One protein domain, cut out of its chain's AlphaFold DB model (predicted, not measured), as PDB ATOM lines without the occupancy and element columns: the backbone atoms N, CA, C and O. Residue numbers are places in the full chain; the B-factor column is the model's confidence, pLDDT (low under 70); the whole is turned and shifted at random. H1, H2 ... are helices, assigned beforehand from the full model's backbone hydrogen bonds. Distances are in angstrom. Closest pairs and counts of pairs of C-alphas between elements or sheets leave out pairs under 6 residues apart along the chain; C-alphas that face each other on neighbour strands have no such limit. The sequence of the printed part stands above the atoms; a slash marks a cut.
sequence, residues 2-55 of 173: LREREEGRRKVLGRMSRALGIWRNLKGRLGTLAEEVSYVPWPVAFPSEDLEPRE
ATOM      1  N   LEU A   2       4.950 -65.948  23.072       66.44
ATOM      2  CA  LEU A   2       5.467 -64.731  22.388       66.44
ATOM      3  C   LEU A   2       4.362 -63.888  21.719       66.44
ATOM      4  O   LEU A   2       4.286 -62.687  21.962       66.44
ATOM      5  N   ARG A   3       3.450 -64.520  20.964       67.81
ATOM      6  CA  ARG A   3       2.303 -63.830  20.333       67.81
ATOM      7  C   ARG A   3       1.352 -63.182  21.347       67.81
ATOM      8  O   ARG A   3       0.929 -62.054  21.145       67.81
ATOM      9  N   GLU A   4       1.077 -63.852  22.466       70.69
ATOM     10  CA  GLU A   4       0.252 -63.295  23.557       70.69
ATOM     11  C   GLU A   4       0.923 -62.087  24.227       70.69
ATOM     12  O   GLU A   4       0.251 -61.119  24.580       70.69
ATOM     13  N   ARG A   5       2.259 -62.102  24.358       72.56
ATOM     14  CA  ARG A   5       3.030 -60.945  24.840       72.56
ATOM     15  C   ARG A   5       2.962 -59.768  23.868       72.56
ATOM     16  O   ARG A   5       2.790 -58.635  24.313       72.56
ATOM     17  N   GLU A   6       3.078 -60.011  22.564       77.44
ATOM     18  CA  GLU A   6       2.963 -58.961  21.542       77.44
ATOM     19  C   GLU A   6       1.554 -58.366  21.480       77.44
ATOM     20  O   GLU A   6       1.393 -57.145  21.419       77.44
ATOM     21  N   GLU A   7       0.525 -59.207  21.562       83.06
ATOM     22  CA  GLU A   7      -0.868 -58.768  21.573       83.06
ATOM     23  C   GLU A   7      -1.202 -57.964  22.837       83.06
ATOM     24  O   GLU A   7      -1.805 -56.886  22.754       83.06
ATOM     25  N   GLY A   8      -0.719 -58.419  23.998       80.00
ATOM     26  CA  GLY A   8      -0.788 -57.675  25.253       80.00
ATOM     27  C   GLY A   8      -0.096 -56.316  25.153       80.00
ATOM     28  O   GLY A   8      -0.691 -55.291  25.498       80.00
ATOM     29  N   ARG A   9       1.119 -56.272  24.590       84.06
ATOM     30  CA  ARG A   9       1.863 -55.025  24.362       84.06
ATOM     31  C   ARG A   9       1.099 -54.071  23.448       84.06
ATOM     32  O   ARG A   9       0.976 -52.893  23.773       84.06
ATOM     33  N   ARG A  10       0.527 -54.562  22.344       85.56
ATOM     34  CA  ARG A  10      -0.271 -53.743  21.415       85.56
ATOM     35  C   ARG A  10      -1.496 -53.141  22.102       85.56
ATOM     36  O   ARG A  10      -1.792 -51.965  21.908       85.56
ATOM     37  N   LYS A  11      -2.184 -53.921  22.939       89.38
ATOM     38  CA  LYS A  11      -3.340 -53.451  23.716       89.38
ATOM     39  C   LYS A  11      -2.950 -52.358  24.713       89.38
ATOM     40  O   LYS A  11      -3.667 -51.364  24.829       89.38
ATOM     41  N   VAL A  12      -1.820 -52.521  25.406       85.56
ATOM     42  CA  VAL A  12      -1.286 -51.514  26.338       85.56
ATOM     43  C   VAL A  12      -0.913 -50.231  25.597       85.56
ATOM     44  O   VAL A  12      -1.362 -49.160  25.993       85.56
ATOM     45  N   LEU A  13      -0.191 -50.333  24.478       86.06
ATOM     46  CA  LEU A  13       0.168 -49.177  23.652       86.06
ATOM     47  C   LEU A  13      -1.071 -48.443  23.127       86.06
ATOM     48  O   LEU A  13      -1.130 -47.220  23.198       86.06
ATOM     49  N   GLY A  14      -2.101 -49.168  22.680       89.75
ATOM     50  CA  GLY A  14      -3.362 -48.558  22.246       89.75
ATOM     51  C   GLY A  14      -4.078 -47.792  23.365       89.75
ATOM     52  O   GLY A  14      -4.572 -46.686  23.143       89.75
ATOM     53  N   ARG A  15      -4.099 -48.342  24.587       88.81
ATOM     54  CA  ARG A  15      -4.647 -47.655  25.771       88.81
ATOM     55  C   ARG A  15      -3.834 -46.414  26.132       88.81
ATOM     56  O   ARG A  15      -4.431 -45.378  26.406       88.81
ATOM     57  N   MET A  16      -2.507 -46.508  26.078       86.50
ATOM     58  CA  MET A  16      -1.599 -45.393  26.352       86.50
ATOM     59  C   MET A  16      -1.801 -44.253  25.352       86.50
ATOM     60  O   MET A  16      -2.016 -43.118  25.763       86.50
ATOM     61  N   SER A  17      -1.844 -44.546  24.048       87.75
ATOM     62  CA  SER A  17      -2.107 -43.538  23.014       87.75
ATOM     63  C   SER A  17      -3.451 -42.840  23.216       87.75
ATOM     64  O   SER A  17      -3.548 -41.622  23.069       87.75
ATOM     65  N   ARG A  18      -4.493 -43.589  23.603       90.00
ATOM     66  CA  ARG A  18      -5.804 -43.011  23.924       90.00
ATOM     67  C   ARG A  18      -5.742 -42.112  25.160       90.00
ATOM     68  O   ARG A  18      -6.300 -41.019  25.123       90.00
ATOM     69  N   ALA A  19      -5.074 -42.553  26.225       87.94
ATOM     70  CA  ALA A  19      -4.907 -41.770  27.446       87.94
ATOM     71  C   ALA A  19      -4.149 -40.458  27.178       87.94
ATOM     72  O   ALA A  19      -4.610 -39.401  27.594       87.94
ATOM     73  N   LEU A  20      -3.064 -40.505  26.397       87.38
ATOM     74  CA  LEU A  20      -2.308 -39.318  25.978       87.38
ATOM     75  C   LEU A  20      -3.151 -38.365  25.122       87.38
ATOM     76  O   LEU A  20      -3.074 -37.152  25.288       87.38
ATOM     77  N   GLY A  21      -3.989 -38.896  24.225       89.00
ATOM     78  CA  GLY A  21      -4.927 -38.083  23.450       89.00
ATOM     79  C   GLY A  21      -5.938 -37.348  24.334       89.00
ATOM     80  O   GLY A  21      -6.166 -36.154  24.152       89.00
ATOM     81  N   ILE A  22      -6.502 -38.038  25.330       88.31
ATOM     82  CA  ILE A  22      -7.402 -37.430  26.323       88.31
ATOM     83  C   ILE A  22      -6.656 -36.360  27.129       88.31
ATOM     84  O   ILE A  22      -7.155 -35.245  27.263       88.31
ATOM     85  N   TRP A  23      -5.450 -36.670  27.606       87.00
ATOM     86  CA  TRP A  23      -4.618 -35.746  28.370       87.00
ATOM     87  C   TRP A  23      -4.327 -34.451  27.604       87.00
ATOM     88  O   TRP A  23      -4.572 -33.366  28.124       87.00
ATOM     89  N   ARG A  24      -3.896 -34.545  26.341       86.62
ATOM     90  CA  ARG A  24      -3.605 -33.372  25.496       86.62
ATOM     91  C   ARG A  24      -4.811 -32.448  25.336       86.62
ATOM     92  O   ARG A  24      -4.649 -31.233  25.370       86.62
ATOM     93  N   ASN A  25      -6.014 -33.013  25.226       86.75
ATOM     94  CA  ASN A  25      -7.255 -32.237  25.154       86.75
ATOM     95  C   ASN A  25      -7.627 -31.585  26.498       86.75
ATOM     96  O   ASN A  25      -8.237 -30.518  26.517       86.75
ATOM     97  N   LEU A  26      -7.279 -32.224  27.620       84.81
ATOM     98  CA  LEU A  26      -7.567 -31.730  28.968       84.81
ATOM     99  C   LEU A  26      -6.529 -30.734  29.487       84.81
ATOM    100  O   LEU A  26      -6.881 -29.901  30.314       84.81
ATOM    101  N   LYS A  27      -5.285 -30.775  28.994       80.25
ATOM    102  CA  LYS A  27      -4.167 -29.949  29.474       80.25
ATOM    103  C   LYS A  27      -4.511 -28.456  29.535       80.25
ATOM    104  O   LYS A  27      -4.223 -27.801  30.530       80.25
ATOM    105  N   GLY A  28      -5.194 -27.933  28.513       81.44
ATOM    106  CA  GLY A  28      -5.634 -26.530  28.468       81.44
ATOM    107  C   GLY A  28      -6.804 -26.183  29.401       81.44
ATOM    108  O   GLY A  28      -7.141 -25.015  29.539       81.44
ATOM    109  N   ARG A  29      -7.433 -27.181  30.032       85.19
ATOM    110  CA  ARG A  29      -8.612 -27.050  30.905       85.19
ATOM    111  C   ARG A  29      -8.327 -27.413  32.366       85.19
ATOM    112  O   ARG A  29      -9.246 -27.372  33.177       85.19
ATOM    113  N   LEU A  30      -7.085 -27.768  32.712       81.31
ATOM    114  CA  LEU A  30      -6.716 -28.187  34.071       81.31
ATOM    115  C   LEU A  30      -6.985 -27.099  35.117       81.31
ATOM    116  O   LEU A  30      -7.435 -27.430  36.206       81.31
ATOM    117  N   GLY A  31      -6.772 -25.822  34.777       79.38
ATOM    118  CA  GLY A  31      -7.078 -24.698  35.671       79.38
ATOM    119  C   GLY A  31      -8.567 -24.625  36.019       79.38
ATOM    120  O   GLY A  31      -8.927 -24.639  37.188       79.38
ATOM    121  N   THR A  32      -9.437 -24.672  35.007       83.00
ATOM    122  CA  THR A  32     -10.897 -24.687  35.203       83.00
ATOM    123  C   THR A  32     -11.360 -25.920  35.981       83.00
ATOM    124  O   THR A  32     -12.215 -25.821  36.848       83.00
ATOM    125  N   LEU A  33     -10.784 -27.095  35.703       79.88
ATOM    126  CA  LEU A  33     -11.102 -28.309  36.460       79.88
ATOM    127  C   LEU A  33     -10.677 -28.196  37.928       79.88
ATOM    128  O   LEU A  33     -11.397 -28.674  38.795       79.88
ATOM    129  N   ALA A  34      -9.539 -27.565  38.219       78.25
ATOM    130  CA  ALA A  34      -9.096 -27.347  39.593       78.25
ATOM    131  C   ALA A  34     -10.034 -26.399  40.361       78.25
ATOM    132  O   ALA A  34     -10.324 -26.653  41.527       78.25
ATOM    133  N   GLU A  35     -10.548 -25.355  39.705       80.62
ATOM    134  CA  GLU A  35     -11.538 -24.440  40.290       80.62
ATOM    135  C   GLU A  35     -12.854 -25.158  40.618       80.62
ATOM    136  O   GLU A  35     -13.351 -25.036  41.735       80.62
ATOM    137  N   GLU A  36     -13.380 -25.979  39.707       78.31
ATOM    138  CA  GLU A  36     -14.605 -26.766  39.941       78.31
ATOM    139  C   GLU A  36     -14.446 -27.778  41.090       78.31
ATOM    140  O   GLU A  36     -15.375 -28.038  41.855       78.31
ATOM    141  N   VAL A  37     -13.247 -28.343  41.237       75.50
ATOM    142  CA  VAL A  37     -12.931 -29.346  42.261       75.50
ATOM    143  C   VAL A  37     -12.602 -28.705  43.616       75.50
ATOM    144  O   VAL A  37     -12.587 -29.400  44.626       75.50
ATOM    145  N   SER A  38     -12.428 -27.383  43.696       66.81
ATOM    146  CA  SER A  38     -12.147 -26.681  44.962       66.81
ATOM    147  C   SER A  38     -13.233 -26.841  46.041       66.81
ATOM    148  O   SER A  38     -12.976 -26.572  47.212       66.81
ATOM    149  N   TYR A  39     -14.420 -27.332  45.667       67.56
ATOM    150  CA  TYR A  39     -15.559 -27.562  46.559       67.56
ATOM    151  C   TYR A  39     -15.714 -29.011  47.044       67.56
ATOM    152  O   TYR A  39     -16.675 -29.303  47.759       67.56
ATOM    153  N   VAL A  40     -14.826 -29.939  46.667       72.19
ATOM    154  CA  VAL A  40     -14.923 -31.324  47.156       72.19
ATOM    155  C   VAL A  40     -14.180 -31.493  48.489       72.19
ATOM    156  O   VAL A  40     -13.070 -30.986  48.641       72.19
ATOM    157  N   PRO A  41     -14.749 -32.226  49.465       67.31
ATOM    158  CA  PRO A  41     -14.176 -32.341  50.809       67.31
ATOM    159  C   PRO A  41     -12.994 -33.322  50.909       67.31
ATOM    160  O   PRO A  41     -12.469 -33.539  51.997       67.31
ATOM    161  N   TRP A  42     -12.565 -33.935  49.802       68.06
ATOM    162  CA  TRP A  42     -11.429 -34.859  49.763       68.06
ATOM    163  C   TRP A  42     -10.298 -34.321  48.879       68.06
ATOM    164  O   TRP A  42     -10.557 -33.680  47.860       68.06
ATOM    165  N   PRO A  43      -9.027 -34.601  49.214       71.31
ATOM    166  CA  PRO A  43      -7.906 -34.170  48.392       71.31
ATOM    167  C   PRO A  43      -7.979 -34.818  47.007       71.31
ATOM    168  O   PRO A  43      -8.148 -36.031  46.876       71.31
ATOM    169  N   VAL A  44      -7.811 -34.004  45.968       75.56
ATOM    170  CA  VAL A  44      -7.718 -34.469  44.583       75.56
ATOM    171  C   VAL A  44      -6.295 -34.266  44.088       75.56
ATOM    172  O   VAL A  44      -5.673 -33.235  44.338       75.56
ATOM    173  N   ALA A  45      -5.758 -35.273  43.401       77.00
ATOM    174  CA  ALA A  45      -4.427 -35.189  42.825       77.00
ATOM    175  C   ALA A  45      -4.411 -34.158  41.688       77.00
ATOM    176  O   ALA A  45      -5.176 -34.274  40.729       77.00
ATOM    177  N   PHE A  46      -3.507 -33.183  41.782       78.88
ATOM    178  CA  PHE A  46      -3.209 -32.276  40.682       78.88
ATOM    179  C   PHE A  46      -1.895 -32.705  40.011       78.88
ATOM    180  O   PHE A  46      -0.882 -32.857  40.698       78.88
ATOM    181  N   PRO A  47      -1.886 -32.925  38.690       80.81
ATOM    182  CA  PRO A  47      -0.682 -33.304  37.961       80.81
ATOM    183  C   PRO A  47       0.340 -32.161  38.003       80.81
ATOM    184  O   PRO A  47       0.111 -31.083  37.458       80.81
ATOM    185  N   SER A  48       1.474 -32.404  38.661       80.62
ATOM    186  CA  SER A  48       2.558 -31.424  38.815       80.62
ATOM    187  C   SER A  48       3.436 -31.290  37.571       80.62
ATOM    188  O   SER A  48       4.142 -30.298  37.414       80.62
ATOM    189  N   GLU A  49       3.415 -32.294  36.697       81.44
ATOM    190  CA  GLU A  49       4.170 -32.327  35.451       81.44
ATOM    191  C   GLU A  49       3.289 -32.764  34.281       81.44
ATOM    192  O   GLU A  49       2.196 -33.309  34.454       81.44
ATOM    193  N   ASP A  50       3.773 -32.503  33.070       78.69
ATOM    194  CA  ASP A  50       3.101 -32.939  31.854       78.69
ATOM    195  C   ASP A  50       3.244 -34.454  31.667       78.69
ATOM    196  O   ASP A  50       4.324 -35.016  31.875       78.69
ATOM    197  N   LEU A  51       2.168 -35.117  31.238       78.25
ATOM    198  CA  LEU A  51       2.174 -36.552  30.954       78.25
ATOM    199  C   LEU A  51       2.772 -36.816  29.570       78.25
ATOM    200  O   LEU A  51       2.063 -37.151  28.619       78.25
ATOM    201  N   GLU A  52       4.089 -36.673  29.461       79.62
ATOM    202  CA  GLU A  52       4.845 -37.097  28.286       79.62
ATOM    203  C   GLU A  52       5.495 -38.470  28.530       79.62
ATOM    204  O   GLU A  52       6.001 -38.727  29.628       79.62
ATOM    205  N   PRO A  53       5.499 -39.380  27.536       78.50
ATOM    206  CA  PRO A  53       6.184 -40.661  27.658       78.50
ATOM    207  C   PRO A  53       7.669 -40.470  27.975       78.50
ATOM    208  O   PRO A  53       8.360 -39.706  27.303       78.50
ATOM    209  N   ARG A  54       8.171 -41.205  28.969       80.44
ATOM    210  CA  ARG A  54       9.593 -41.228  29.330       80.44
ATOM    211  C   ARG A  54      10.146 -42.638  29.220       80.44
ATOM    212  O   ARG A  54       9.416 -43.617  29.388       80.44
ATOM    213  N   GLU A  55      11.441 -42.731  28.942       83.38
ATOM    214  CA  GLU A  55      12.150 -43.997  29.071       83.38
ATOM    215  C   GLU A  55      12.168 -44.418  30.541       83.38
ATOM    216  O   GLU A  55      12.432 -43.614  31.437       83.38
TER     217      GLU A  55
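Overview. This is residues 2 to 55 of the 173 residues of the protein "DNA double-strand break repair nuclease NurA" of Candidatus Latescibacteria bacterium (UniProt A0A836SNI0). One long straight helix, H1, makes most of the length of a rod; at its far end the short helix H2 turns off at a corner, and an unnamed tail, residues 38 to 55, folds back from H2 towards the later part of H1. The first part of H1, residues 2 to 15, sticks out free, as do residues 35 to 43 at the turn from H2 into the tail. The printed part has 54 residues with two named helices, H1 then H2, and no named strand; the class is all helix. The whole is extended, with a radius of gyration of the C-alphas of 15.7 A and spans of 49 by 22 by 18 A.

Along the chain. H1 is residues 2 to 27, 36.8 A from C-alpha 2 at (5.467, -64.731, 22.388) to C-alpha 27 at (-4.167, -29.949, 29.474). H2 is residues 30 to 37, 10.3 A from first to last C-alpha, and ends with C-alpha 37 at (-12.931, -29.346, 42.261). Residues 38 to 55 hold no named element and end with C-alpha 55 at (12.150, -43.997, 29.071).

Arrangement. H1 and H2 meet only through their link. This link, Gly 28 and Arg 29, is tight. In H1 and H2 every O i to N i+4 pair is within hydrogen-bond range. The C-alphas of residues 38 to 55 lie 7 to 23 A from the mean of the C-alphas.

Size, cuts and confidence. The two C-alphas farthest apart are those of Leu 2 and Tyr 39, 49.1 A. Without the stretches that stand free, the body of 31 residues spans 28 by 17 by 14 A. The printed part has no cut. The mean pLDDT of the printed part is 80.3; residues 2 to 3, 38 to 39 and 41 to 42 are under 70.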